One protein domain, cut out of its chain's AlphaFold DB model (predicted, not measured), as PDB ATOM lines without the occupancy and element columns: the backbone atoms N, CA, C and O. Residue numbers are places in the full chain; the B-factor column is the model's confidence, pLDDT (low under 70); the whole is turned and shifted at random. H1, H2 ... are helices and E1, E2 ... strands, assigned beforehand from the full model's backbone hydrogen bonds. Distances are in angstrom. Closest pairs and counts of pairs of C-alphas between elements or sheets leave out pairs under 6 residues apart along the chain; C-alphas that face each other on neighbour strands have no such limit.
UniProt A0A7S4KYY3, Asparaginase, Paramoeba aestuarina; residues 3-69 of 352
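Overview. This is residues 3 to 69 of the 352 residues of the protein "Asparaginase" of Paramoeba aestuarina (UniProt A0A7S4KYY3). You are looking at a small, curled wall of four short antiparallel strands with one helix, H1, crossing over one of its faces, and a long loop, residues 33 to 55, that runs out between E2 and E3 and folds back on itself. The helix comes first, and the strands then follow as a meander, each strand the antiparallel neighbour of the one before, in the sheet order E1, E2, E3, E4. The printed part has 67 residues with one named helix and four named strands, in the order H1, E1, E2, E3, E4; under half of the residues, 28, are in named elements, and the class is mixed, helices and strands. The whole is compact and rounded, with a radius of gyration of the C-alphas of 11.3 A and spans of 31 by 27 by 20 A.

Along the chain. Find C-alpha 3 at (-6.836, 10.008, 28.858); from there H1 runs through residues 3 to 16, 20.0 A from first to last C-alpha. Next comes E1, residues 23 to 26, 9.7 A long, from C-alpha 23 at (-21.111, 15.661, 23.374). E2 is residues 29 to 32, 10.2 A long. Past the loop you reach E3, residues 56 to 58, and then E4, residues 62 to 64, each 6.5 A long; E4 ends at C-alpha 64, (-20.163, 11.904, 11.594).

Arrangement. H1 is on the sheet, at a height over the sheet of 8.3 A, and this makes two layers, a helix on one face of a sheet. It lies over E1 and E2, over E1 only just, with 3 of its C-alphas falling there. On the local plane its line stands at 61 degrees to E2, only just across the strands. The closest C-alphas of H1 and E1 are those of Asn 6 and Phe 26, 5.7 A apart. In H1 every O i to N i+4 pair is within hydrogen-bond range. The hairpin E1 and E2 is antiparallel at 152 degrees; look at N 31 and O 24, 2.8 A apart, within hydrogen-bond range. In the hairpin E2 and E3, at 170 degrees, N 30 and O 56 are within that range at 2.9 A. In the hairpin E3 and E4, also at 170 degrees, N 57 and O 63 are within it at 2.9 A. The edge strands E1 and E4 are apart.

Size, cuts and confidence. The two C-alphas farthest apart, those of Thr 18 and Ser 42, are 31.7 A from each other. The link from E2 to E3 is long, 23 residues; within it residues 37 to 38 pair with 47 to 48, antiparallel. The printed part has no cut. Its mean pLDDT is 93.3, and no printed residue is under 70.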
ATOM      1  N   ALA A   3      -6.657   8.561  28.764       91.69
ATOM      2  CA  ALA A   3      -6.836  10.008  28.858       91.69
ATOM      3  C   ALA A   3      -6.220  10.771  27.677       91.69
ATOM      4  O   ALA A   3      -6.846  11.694  27.162       91.69
ATOM      5  N   PHE A   4      -5.019  10.389  27.228       93.50
ATOM      6  CA  PHE A   4      -4.360  11.072  26.110       93.50
ATOM      7  C   PHE A   4      -5.144  10.927  24.796       93.50
ATOM      8  O   PHE A   4      -5.405  11.927  24.129       93.50
ATOM      9  N   SER A   5      -5.569   9.706  24.447       91.88
ATOM     10  CA  SER A   5      -6.365   9.449  23.239       91.88
ATOM     11  C   SER A   5      -7.744  10.103  23.318       91.88
ATOM     12  O   SER A   5      -8.174  10.728  22.352       91.88
ATOM     13  N   ASN A   6      -8.400  10.042  24.484       95.19
ATOM     14  CA  ASN A   6      -9.685  10.703  24.704       95.19
ATOM     15  C   ASN A   6      -9.573  12.231  24.547       95.19
ATOM     16  O   ASN A   6     -10.395  12.852  23.878       95.19
ATOM     17  N   PHE A   7      -8.529  12.846  25.106       96.56
ATOM     18  CA  PHE A   7      -8.307  14.288  24.986       96.56
ATOM     19  C   PHE A   7      -8.013  14.716  23.542       96.56
ATOM     20  O   PHE A   7      -8.629  15.655  23.035       96.56
ATOM     21  N   LEU A   8      -7.109  14.006  22.858       95.69
ATOM     22  CA  LEU A   8      -6.748  14.311  21.474       95.69
ATOM     23  C   LEU A   8      -7.937  14.130  20.521       95.69
ATOM     24  O   LEU A   8      -8.165  14.977  19.657       95.69
ATOM     25  N   GLY A   9      -8.717  13.062  20.689       95.31
ATOM     26  CA  GLY A   9      -9.908  12.819  19.881       95.31
ATOM     27  C   GLY A   9     -10.986  13.885  20.091       95.31
ATOM     28  O   GLY A   9     -11.518  14.409  19.113       95.31
ATOM     29  N   ALA A  10     -11.223  14.311  21.336       97.31
ATOM     30  CA  ALA A  10     -12.153  15.401  21.633       97.31
ATOM     31  C   ALA A  10     -11.733  16.725  20.964       97.31
ATOM     32  O   ALA A  10     -12.564  17.394  20.345       97.31
ATOM     33  N   LEU A  11     -10.442  17.082  21.027       97.19
ATOM     34  CA  LEU A  11      -9.908  18.261  20.332       97.19
ATOM     35  C   LEU A  11     -10.022  18.140  18.812       97.19
ATOM     36  O   LEU A  11     -10.355  19.115  18.140       97.19
ATOM     37  N   THR A  12      -9.768  16.949  18.270       94.88
ATOM     38  CA  THR A  12      -9.857  16.688  16.830       94.88
ATOM     39  C   THR A  12     -11.279  16.913  16.335       94.88
ATOM     40  O   THR A  12     -11.470  17.630  15.352       94.88
ATOM     41  N   ILE A  13     -12.275  16.381  17.051       95.69
ATOM     42  CA  ILE A  13     -13.688  16.557  16.708       95.69
ATOM     43  C   ILE A  13     -14.087  18.033  16.807       95.69
ATOM     44  O   ILE A  13     -14.621  18.583  15.846       95.69
ATOM     45  N   ALA A  14     -13.775  18.695  17.925       95.25
ATOM     46  CA  ALA A  14     -14.148  20.092  18.149       95.25
ATOM     47  C   ALA A  14     -13.471  21.073  17.173       95.25
ATOM     48  O   ALA A  14     -14.047  22.109  16.843       95.25
ATOM     49  N   GLY A  15     -12.249  20.769  16.721       93.75
ATOM     50  CA  GLY A  15     -11.486  21.621  15.808       93.75
ATOM     51  C   GLY A  15     -11.864  21.476  14.332       93.75
ATOM     52  O   GLY A  15     -11.696  22.431  13.578       93.75
ATOM     53  N   HIS A  16     -12.374  20.311  13.915       91.75
ATOM     54  CA  HIS A  16     -12.640  20.014  12.500       91.75
ATOM     55  C   HIS A  16     -14.128  19.977  12.141       91.75
ATOM     56  O   HIS A  16     -14.471  20.179  10.976       91.75
ATOM     57  N   PHE A  17     -15.016  19.748  13.111       89.81
ATOM     58  CA  PHE A  17     -16.446  19.589  12.863       89.81
ATOM     59  C   PHE A  17     -17.266  20.602  13.659       89.81
ATOM     60  O   PHE A  17     -17.040  20.839  14.841       89.81
ATOM     61  N   THR A  18     -18.273  21.187  13.009       90.31
ATOM     62  CA  THR A  18     -19.229  22.087  13.667       90.31
ATOM     63  C   THR A  18     -20.456  21.291  14.104       90.31
ATOM     64  O   THR A  18     -21.459  21.255  13.395       90.31
ATOM     65  N   ILE A  19     -20.368  20.634  15.263       92.62
ATOM     66  CA  ILE A  19     -21.486  19.895  15.870       92.62
ATOM     67  C   ILE A  19     -22.044  20.741  17.028       92.62
ATOM     68  O   ILE A  19     -21.384  20.854  18.061       92.62
ATOM     69  N   PRO A  20     -23.219  21.385  16.878       92.06
ATOM     70  CA  PRO A  20     -23.729  22.379  17.827       92.06
ATOM     71  C   PRO A  20     -24.413  21.739  19.051       92.06
ATOM     72  O   PRO A  20     -25.539  22.085  19.404       92.06
ATOM     73  N   GLU A  21     -23.732  20.801  19.710       93.56
ATOM     74  CA  GLU A  21     -24.273  19.999  20.808       93.56
ATOM     75  C   GLU A  21     -23.291  19.828  21.967       93.56
ATOM     76  O   GLU A  21     -22.082  20.004  21.828       93.56
ATOM     77  N   VAL A  22     -23.820  19.421  23.123       96.88
ATOM     78  CA  VAL A  22     -22.994  18.886  24.208       96.88
ATOM     79  C   VAL A  22     -22.765  17.403  23.943       96.88
ATOM     80  O   VAL A  22     -23.702  16.605  24.025       96.88
ATOM     81  N   LEU A  23     -21.522  17.038  23.634       97.69
ATOM     82  CA  LEU A  23     -21.111  15.661  23.374       97.69
ATOM     83  C   LEU A  23     -20.289  15.092  24.534       97.69
ATOM     84  O   LEU A  23     -19.568  15.820  25.217       97.69
ATOM     85  N   LEU A  24     -20.366  13.775  24.709       98.06
ATOM     86  CA  LEU A  24     -19.440  12.993  25.521       98.06
ATOM     87  C   LEU A  24     -18.543  12.202  24.571       98.06
ATOM     88  O   LEU A  24     -19.043  11.360  23.832       98.06
ATOM     89  N   TYR A  25     -17.236  12.471  24.581       97.50
ATOM     90  CA  TYR A  25     -16.264  11.703  23.802       97.50
ATOM     91  C   TYR A  25     -15.547  10.687  24.687       97.50
ATOM     92  O   TYR A  25     -14.956  11.059  25.705       97.50
ATOM     93  N   PHE A  26     -15.595   9.416  24.300       95.94
ATOM     94  CA  PHE A  26     -14.897   8.344  24.992       95.94
ATOM     95  C   PHE A  26     -14.644   7.174  24.046       95.94
ATOM     96  O   PHE A  26     -15.536   6.779  23.302       95.94
ATOM     97  N   ASN A  27     -13.438   6.607  24.106       93.38
ATOM     98  CA  ASN A  27     -13.065   5.386  23.392       93.38
ATOM     99  C   ASN A  27     -13.441   5.405  21.899       93.38
ATOM    100  O   ASN A  27     -14.197   4.564  21.418       93.38
ATOM    101  N   ASN A  28     -12.912   6.398  21.180       94.94
ATOM    102  CA  ASN A  28     -13.118   6.602  19.744       94.94
ATOM    103  C   ASN A  28     -14.558   6.922  19.312       94.94
ATOM    104  O   ASN A  28     -14.829   6.971  18.119       94.94
ATOM    105  N   GLN A  29     -15.470   7.213  20.240       96.38
ATOM    106  CA  GLN A  29     -16.852   7.565  19.914       96.38
ATOM    107  C   GLN A  29     -17.267   8.869  20.595       96.38
ATOM    108  O   GLN A  29     -16.870   9.146  21.728       96.38
ATOM    109  N   ALA A  30     -18.077   9.679  19.909       97.69
ATOM    110  CA  ALA A  30     -18.773  10.814  20.509       97.69
ATOM    111  C   ALA A  30     -20.270  10.530  20.580       97.69
ATOM    112  O   ALA A  30     -20.921  10.296  19.564       97.69
ATOM    113  N   PHE A  31     -20.832  10.610  21.777       97.94
ATOM    114  CA  PHE A  31     -22.248  10.413  22.046       97.94
ATOM    115  C   PHE A  31     -22.925  11.753  22.327       97.94
ATOM    116  O   PHE A  31     -22.306  12.671  22.872       97.94
ATOM    117  N   ARG A  32     -24.228  11.861  22.040       97.94
ATOM    118  CA  ARG A  32     -25.032  12.973  22.566       97.94
ATOM    119  C   ARG A  32     -25.006  12.908  24.094       97.94
ATOM    120  O   ARG A  32     -25.404  11.900  24.681       97.94
ATOM    121  N   GLY A  33     -24.585  13.987  24.751       97.88
ATOM    122  CA  GLY A  33     -24.370  14.000  26.202       97.88
ATOM    123  C   GLY A  33     -25.624  13.609  26.987       97.88
ATOM    124  O   GLY A  33     -25.575  12.730  27.838       97.88
ATOM    125  N   CYS A  34     -26.788  14.159  26.626       97.50
ATOM    126  CA  CYS A  34     -28.075  13.819  27.247       97.50
ATOM    127  C   CYS A  34     -28.680  12.476  26.782       97.50
ATOM    128  O   CYS A  34     -29.868  12.233  26.981       97.50
ATOM    129  N   ARG A  35     -27.899  11.624  26.117       98.00
ATOM    130  CA  ARG A  35     -28.247  10.234  25.781       98.00
ATOM    131  C   ARG A  35     -27.259   9.225  26.353       98.00
ATOM    132  O   ARG A  35     -27.481   8.029  26.213       98.00
ATOM    133  N   SER A  36     -26.194   9.713  26.983       97.25
ATOM    134  CA  SER A  36     -25.097   8.894  27.476       97.25
ATOM    135  C   SER A  36     -25.343   8.465  28.920       97.25
ATOM    136  O   SER A  36     -25.772   9.277  29.742       97.25
ATOM    137  N   SER A  37     -24.986   7.225  29.237       96.44
ATOM    138  CA  SER A  37     -24.936   6.699  30.605       96.44
ATOM    139  C   SER A  37     -23.636   5.931  30.814       96.44
ATOM    140  O   SER A  37     -23.090   5.333  29.884       96.44
ATOM    141  N   LYS A  38     -23.120   5.941  32.047       96.31
ATOM    142  CA  LYS A  38     -21.950   5.132  32.402       96.31
ATOM    143  C   LYS A  38     -22.397   3.690  32.637       96.31
ATOM    144  O   LYS A  38     -23.168   3.432  33.558       96.31
ATOM    145  N   VAL A  39     -21.913   2.764  31.816       94.81
ATOM    146  CA  VAL A  39     -22.300   1.343  31.842       94.81
ATOM    147  C   VAL A  39     -21.240   0.446  32.472       94.81
ATOM    148  O   VAL A  39     -21.574  -0.626  32.969       94.81
ATOM    149  N   SER A  40     -19.983   0.896  32.521       93.50
ATOM    150  CA  SER A  40     -18.895   0.175  33.183       93.50
ATOM    151  C   SER A  40     -18.048   1.103  34.050       93.50
ATOM    152  O   SER A  40     -17.755   2.246  33.694       93.50
ATOM    153  N   ALA A  41     -17.659   0.608  35.226       92.56
ATOM    154  CA  ALA A  41     -16.762   1.307  36.143       92.56
ATOM    155  C   ALA A  41     -15.282   0.948  35.927       92.56
ATOM    156  O   ALA A  41     -14.418   1.640  36.462       92.56
ATOM    157  N   SER A  42     -15.000  -0.112  35.165       88.88
ATOM    158  CA  SER A  42     -13.666  -0.714  35.044       88.88
ATOM    159  C   SER A  42     -13.174  -0.874  33.607       88.88
ATOM    160  O   SER A  42     -11.970  -0.983  33.397       88.88
ATOM    161  N   GLU A  43     -14.071  -0.913  32.622       89.50
ATOM    162  CA  GLU A  43     -13.707  -1.153  31.223       89.50
ATOM    163  C   GLU A  43     -13.472   0.147  30.449       89.50
ATOM    164  O   GLU A  43     -14.054   1.188  30.754       89.50
ATOM    165  N   PHE A  44     -12.671   0.064  29.383       82.62
ATOM    166  CA  PHE A  44     -12.465   1.167  28.436       82.62
ATOM    167  C   PHE A  44     -13.724   1.499  27.616       82.62
ATOM    168  O   PHE A  44     -13.828   2.587  27.066       82.62
ATOM    169  N   HIS A  45     -14.718   0.611  27.572       85.31
ATOM    170  CA  HIS A  45     -16.066   0.926  27.093       85.31
ATOM    171  C   HIS A  45     -16.942   1.371  28.277       85.31
ATOM    172  O   HIS A  45     -17.890   0.699  28.673       85.31
ATOM    173  N   ALA A  46     -16.571   2.491  28.907       92.44
ATOM    174  CA  ALA A  46     -17.200   2.945  30.149       92.44
ATOM    175  C   ALA A  46     -18.582   3.588  29.948       92.44
ATOM    176  O   ALA A  46     -19.395   3.576  30.872       92.44
ATOM    177  N   PHE A  47     -18.846   4.154  28.769       96.12
ATOM    178  CA  PHE A  47     -20.074   4.880  28.441       96.12
ATOM    179  C   PHE A  47     -20.773   4.263  27.233       96.12
ATOM    180  O   PHE A  47     -20.111   3.750  26.334       96.12
ATOM    181  N   ASP A  48     -22.101   4.351  27.221       94.75
ATOM    182  CA  ASP A  48     -22.947   3.937  26.102       94.75
ATOM    183  C   ASP A  48     -24.124   4.910  25.925       94.75
ATOM    184  O   ASP A  48     -24.473   5.668  26.837       94.75
ATOM    185  N   SER A  49     -24.746   4.868  24.749       95.81
ATOM    186  CA  SER A  49     -25.955   5.597  24.380       95.81
ATOM    187  C   SER A  49     -27.005   4.593  23.876       95.81
ATOM    188  O   SER A  49     -27.183   4.388  22.675       95.81
ATOM    189  N   PRO A  50     -27.732   3.919  24.781       90.31
ATOM    190  CA  PRO A  50     -28.463   2.693  24.442       90.31
ATOM    191  C   PRO A  50     -29.639   2.896  23.472       90.31
ATOM    192  O   PRO A  50     -30.043   1.963  22.769       90.31
ATOM    193  N   ASN A  51     -30.196   4.110  23.428       91.69
ATOM    194  CA  ASN A  51     -31.363   4.462  22.618       91.69
ATOM    195  C   ASN A  51     -31.042   5.401  21.442       91.69
ATOM    196  O   ASN A  51     -31.958   5.748  20.704       91.69
ATOM    197  N   LEU A  52     -29.783   5.816  21.252       93.25
ATOM    198  CA  LEU A  52     -29.352   6.661  20.132       93.25
ATOM    199  C   LEU A  52     -27.938   6.239  19.700       93.25
ATOM    200  O   LEU A  52     -27.070   6.178  20.568       93.25
ATOM    201  N   PRO A  53     -27.664   5.971  18.413       93.12
ATOM    202  CA  PRO A  53     -26.304   5.652  17.982       93.12
ATOM    203  C   PRO A  53     -25.323   6.808  18.279       93.12
ATOM    204  O   PRO A  53     -25.753   7.949  18.483       93.12
ATOM    205  N   PRO A  54     -24.003   6.539  18.300       95.88
ATOM    206  CA  PRO A  54     -22.991   7.587  18.385       95.88
ATOM    207  C   PRO A  54     -23.194   8.666  17.313       95.88
ATOM    208  O   PRO A  54     -23.594   8.382  16.183       95.88
ATOM    209  N   ILE A  55     -22.892   9.912  17.676       97.00
ATOM    210  CA  ILE A  55     -22.878  11.054  16.755       97.00
ATOM    211  C   ILE A  55     -21.613  11.028  15.896       97.00
ATOM    212  O   ILE A  55     -21.656  11.412  14.732       97.00
ATOM    213  N   VAL A  56     -20.491  10.580  16.465       96.88
ATOM    214  CA  VAL A  56     -19.214  10.449  15.756       96.88
ATOM    215  C   VAL A  56     -18.585   9.103  16.082       96.88
ATOM    216  O   VAL A  56     -18.535   8.729  17.256       96.88
ATOM    217  N   ASP A  57     -18.061   8.428  15.066       95.69
ATOM    218  CA  ASP A  57     -17.212   7.243  15.190       95.69
ATOM    219  C   ASP A  57     -15.826   7.542  14.590       95.69
ATOM    220  O   ASP A  57     -15.704   8.089  13.491       95.69
ATOM    221  N   VAL A  58     -14.762   7.270  15.349       93.38
ATOM    222  CA  VAL A  58     -13.376   7.596  14.990       93.38
ATOM    223  C   VAL A  58     -12.624   6.310  14.655       93.38
ATOM    224  O   VAL A  58     -12.106   5.624  15.536       93.38
ATOM    225  N   GLY A  59     -12.528   6.010  13.362       89.56
ATOM    226  CA  GLY A  59     -11.688   4.941  12.825       89.56
ATOM    227  C   GLY A  59     -10.501   5.486  12.030       89.56
ATOM    228  O   GLY A  59      -9.940   6.536  12.337       89.56
ATOM    229  N   VAL A  60     -10.138   4.784  10.949       86.56
ATOM    230  CA  VAL A  60      -9.205   5.309   9.926       86.56
ATOM    231  C   VAL A  60      -9.759   6.593   9.293       86.56
ATOM    232  O   VAL A  60      -9.005   7.487   8.918       86.56
ATOM    233  N   VAL A  61     -11.086   6.677   9.201       88.81
ATOM    234  CA  VAL A  61     -11.850   7.859   8.803       88.81
ATOM    235  C   VAL A  61     -12.743   8.248   9.979       88.81
ATOM    236  O   VAL A  61     -13.225   7.376  10.702       88.81
ATOM    237  N   ILE A  62     -12.940   9.551  10.179       91.94
ATOM    238  CA  ILE A  62     -13.902  10.072  11.154       91.94
ATOM    239  C   ILE A  62     -15.264  10.137  10.467       91.94
ATOM    240  O   ILE A  62     -15.432  10.912   9.522       91.94
ATOM    241  N   ASP A  63     -16.209   9.331  10.939       90.69
ATOM    242  CA  ASP A  63     -17.581   9.316  10.444       90.69
ATOM    243  C   ASP A  63     -18.483  10.113  11.388       90.69
ATOM    244  O   ASP A  63     -18.500   9.882  12.597       90.69
ATOM    245  N   VAL A  64     -19.217  11.078  10.837       91.25
ATOM    246  CA  VAL A  64     -20.163  11.904  11.594       91.25
ATOM    247  C   VAL A  64     -21.565  11.573  11.116       91.25
ATOM    248  O   VAL A  64     -21.917  11.819   9.961       91.25
ATOM    249  N   ASN A  65     -22.394  11.080  12.029       87.81
ATOM    250  CA  ASN A  65     -23.790  10.793  11.762       87.81
ATOM    251  C   ASN A  65     -24.614  12.086  11.781       87.81
ATOM    252  O   ASN A  65     -25.336  12.386  12.736       87.81
ATOM    253  N   TRP A  66     -24.500  12.866  10.704       83.75
ATOM    254  CA  TRP A  66     -25.185  14.150  10.567       83.75
ATOM    255  C   TRP A  66     -26.697  14.029  10.742       83.75
ATOM    256  O   TRP A  66     -27.288  14.951  11.287       83.75
ATOM    257  N   HIS A  67     -27.301  12.898  10.352       78.19
ATOM    258  CA  HIS A  67     -28.737  12.615  10.494       78.19
ATOM    259  C   HIS A  67     -29.234  12.604  11.937       78.19
ATOM    260  O   HIS A  67     -30.405  12.882  12.193       78.19
ATOM    261  N   GLU A  68     -28.349  12.299  12.879       85.75
ATOM    262  CA  GLU A  68     -28.690  12.297  14.293       85.75
ATOM    263  C   GLU A  68     -28.317  13.611  14.974       85.75
ATOM    264  O   GLU A  68     -28.766  13.834  16.096       85.75
ATOM    265  N   VAL A  69     -27.558  14.504  14.321       88.75
ATOM    266  CA  VAL A  69     -27.181  15.810  14.882       88.75
ATOM    267  C   VAL A  69     -28.428  16.669  15.103       88.75
ATOM    268  O   VAL A  69     -29.247  16.882  14.205       88.75
TER     269      VAL A  69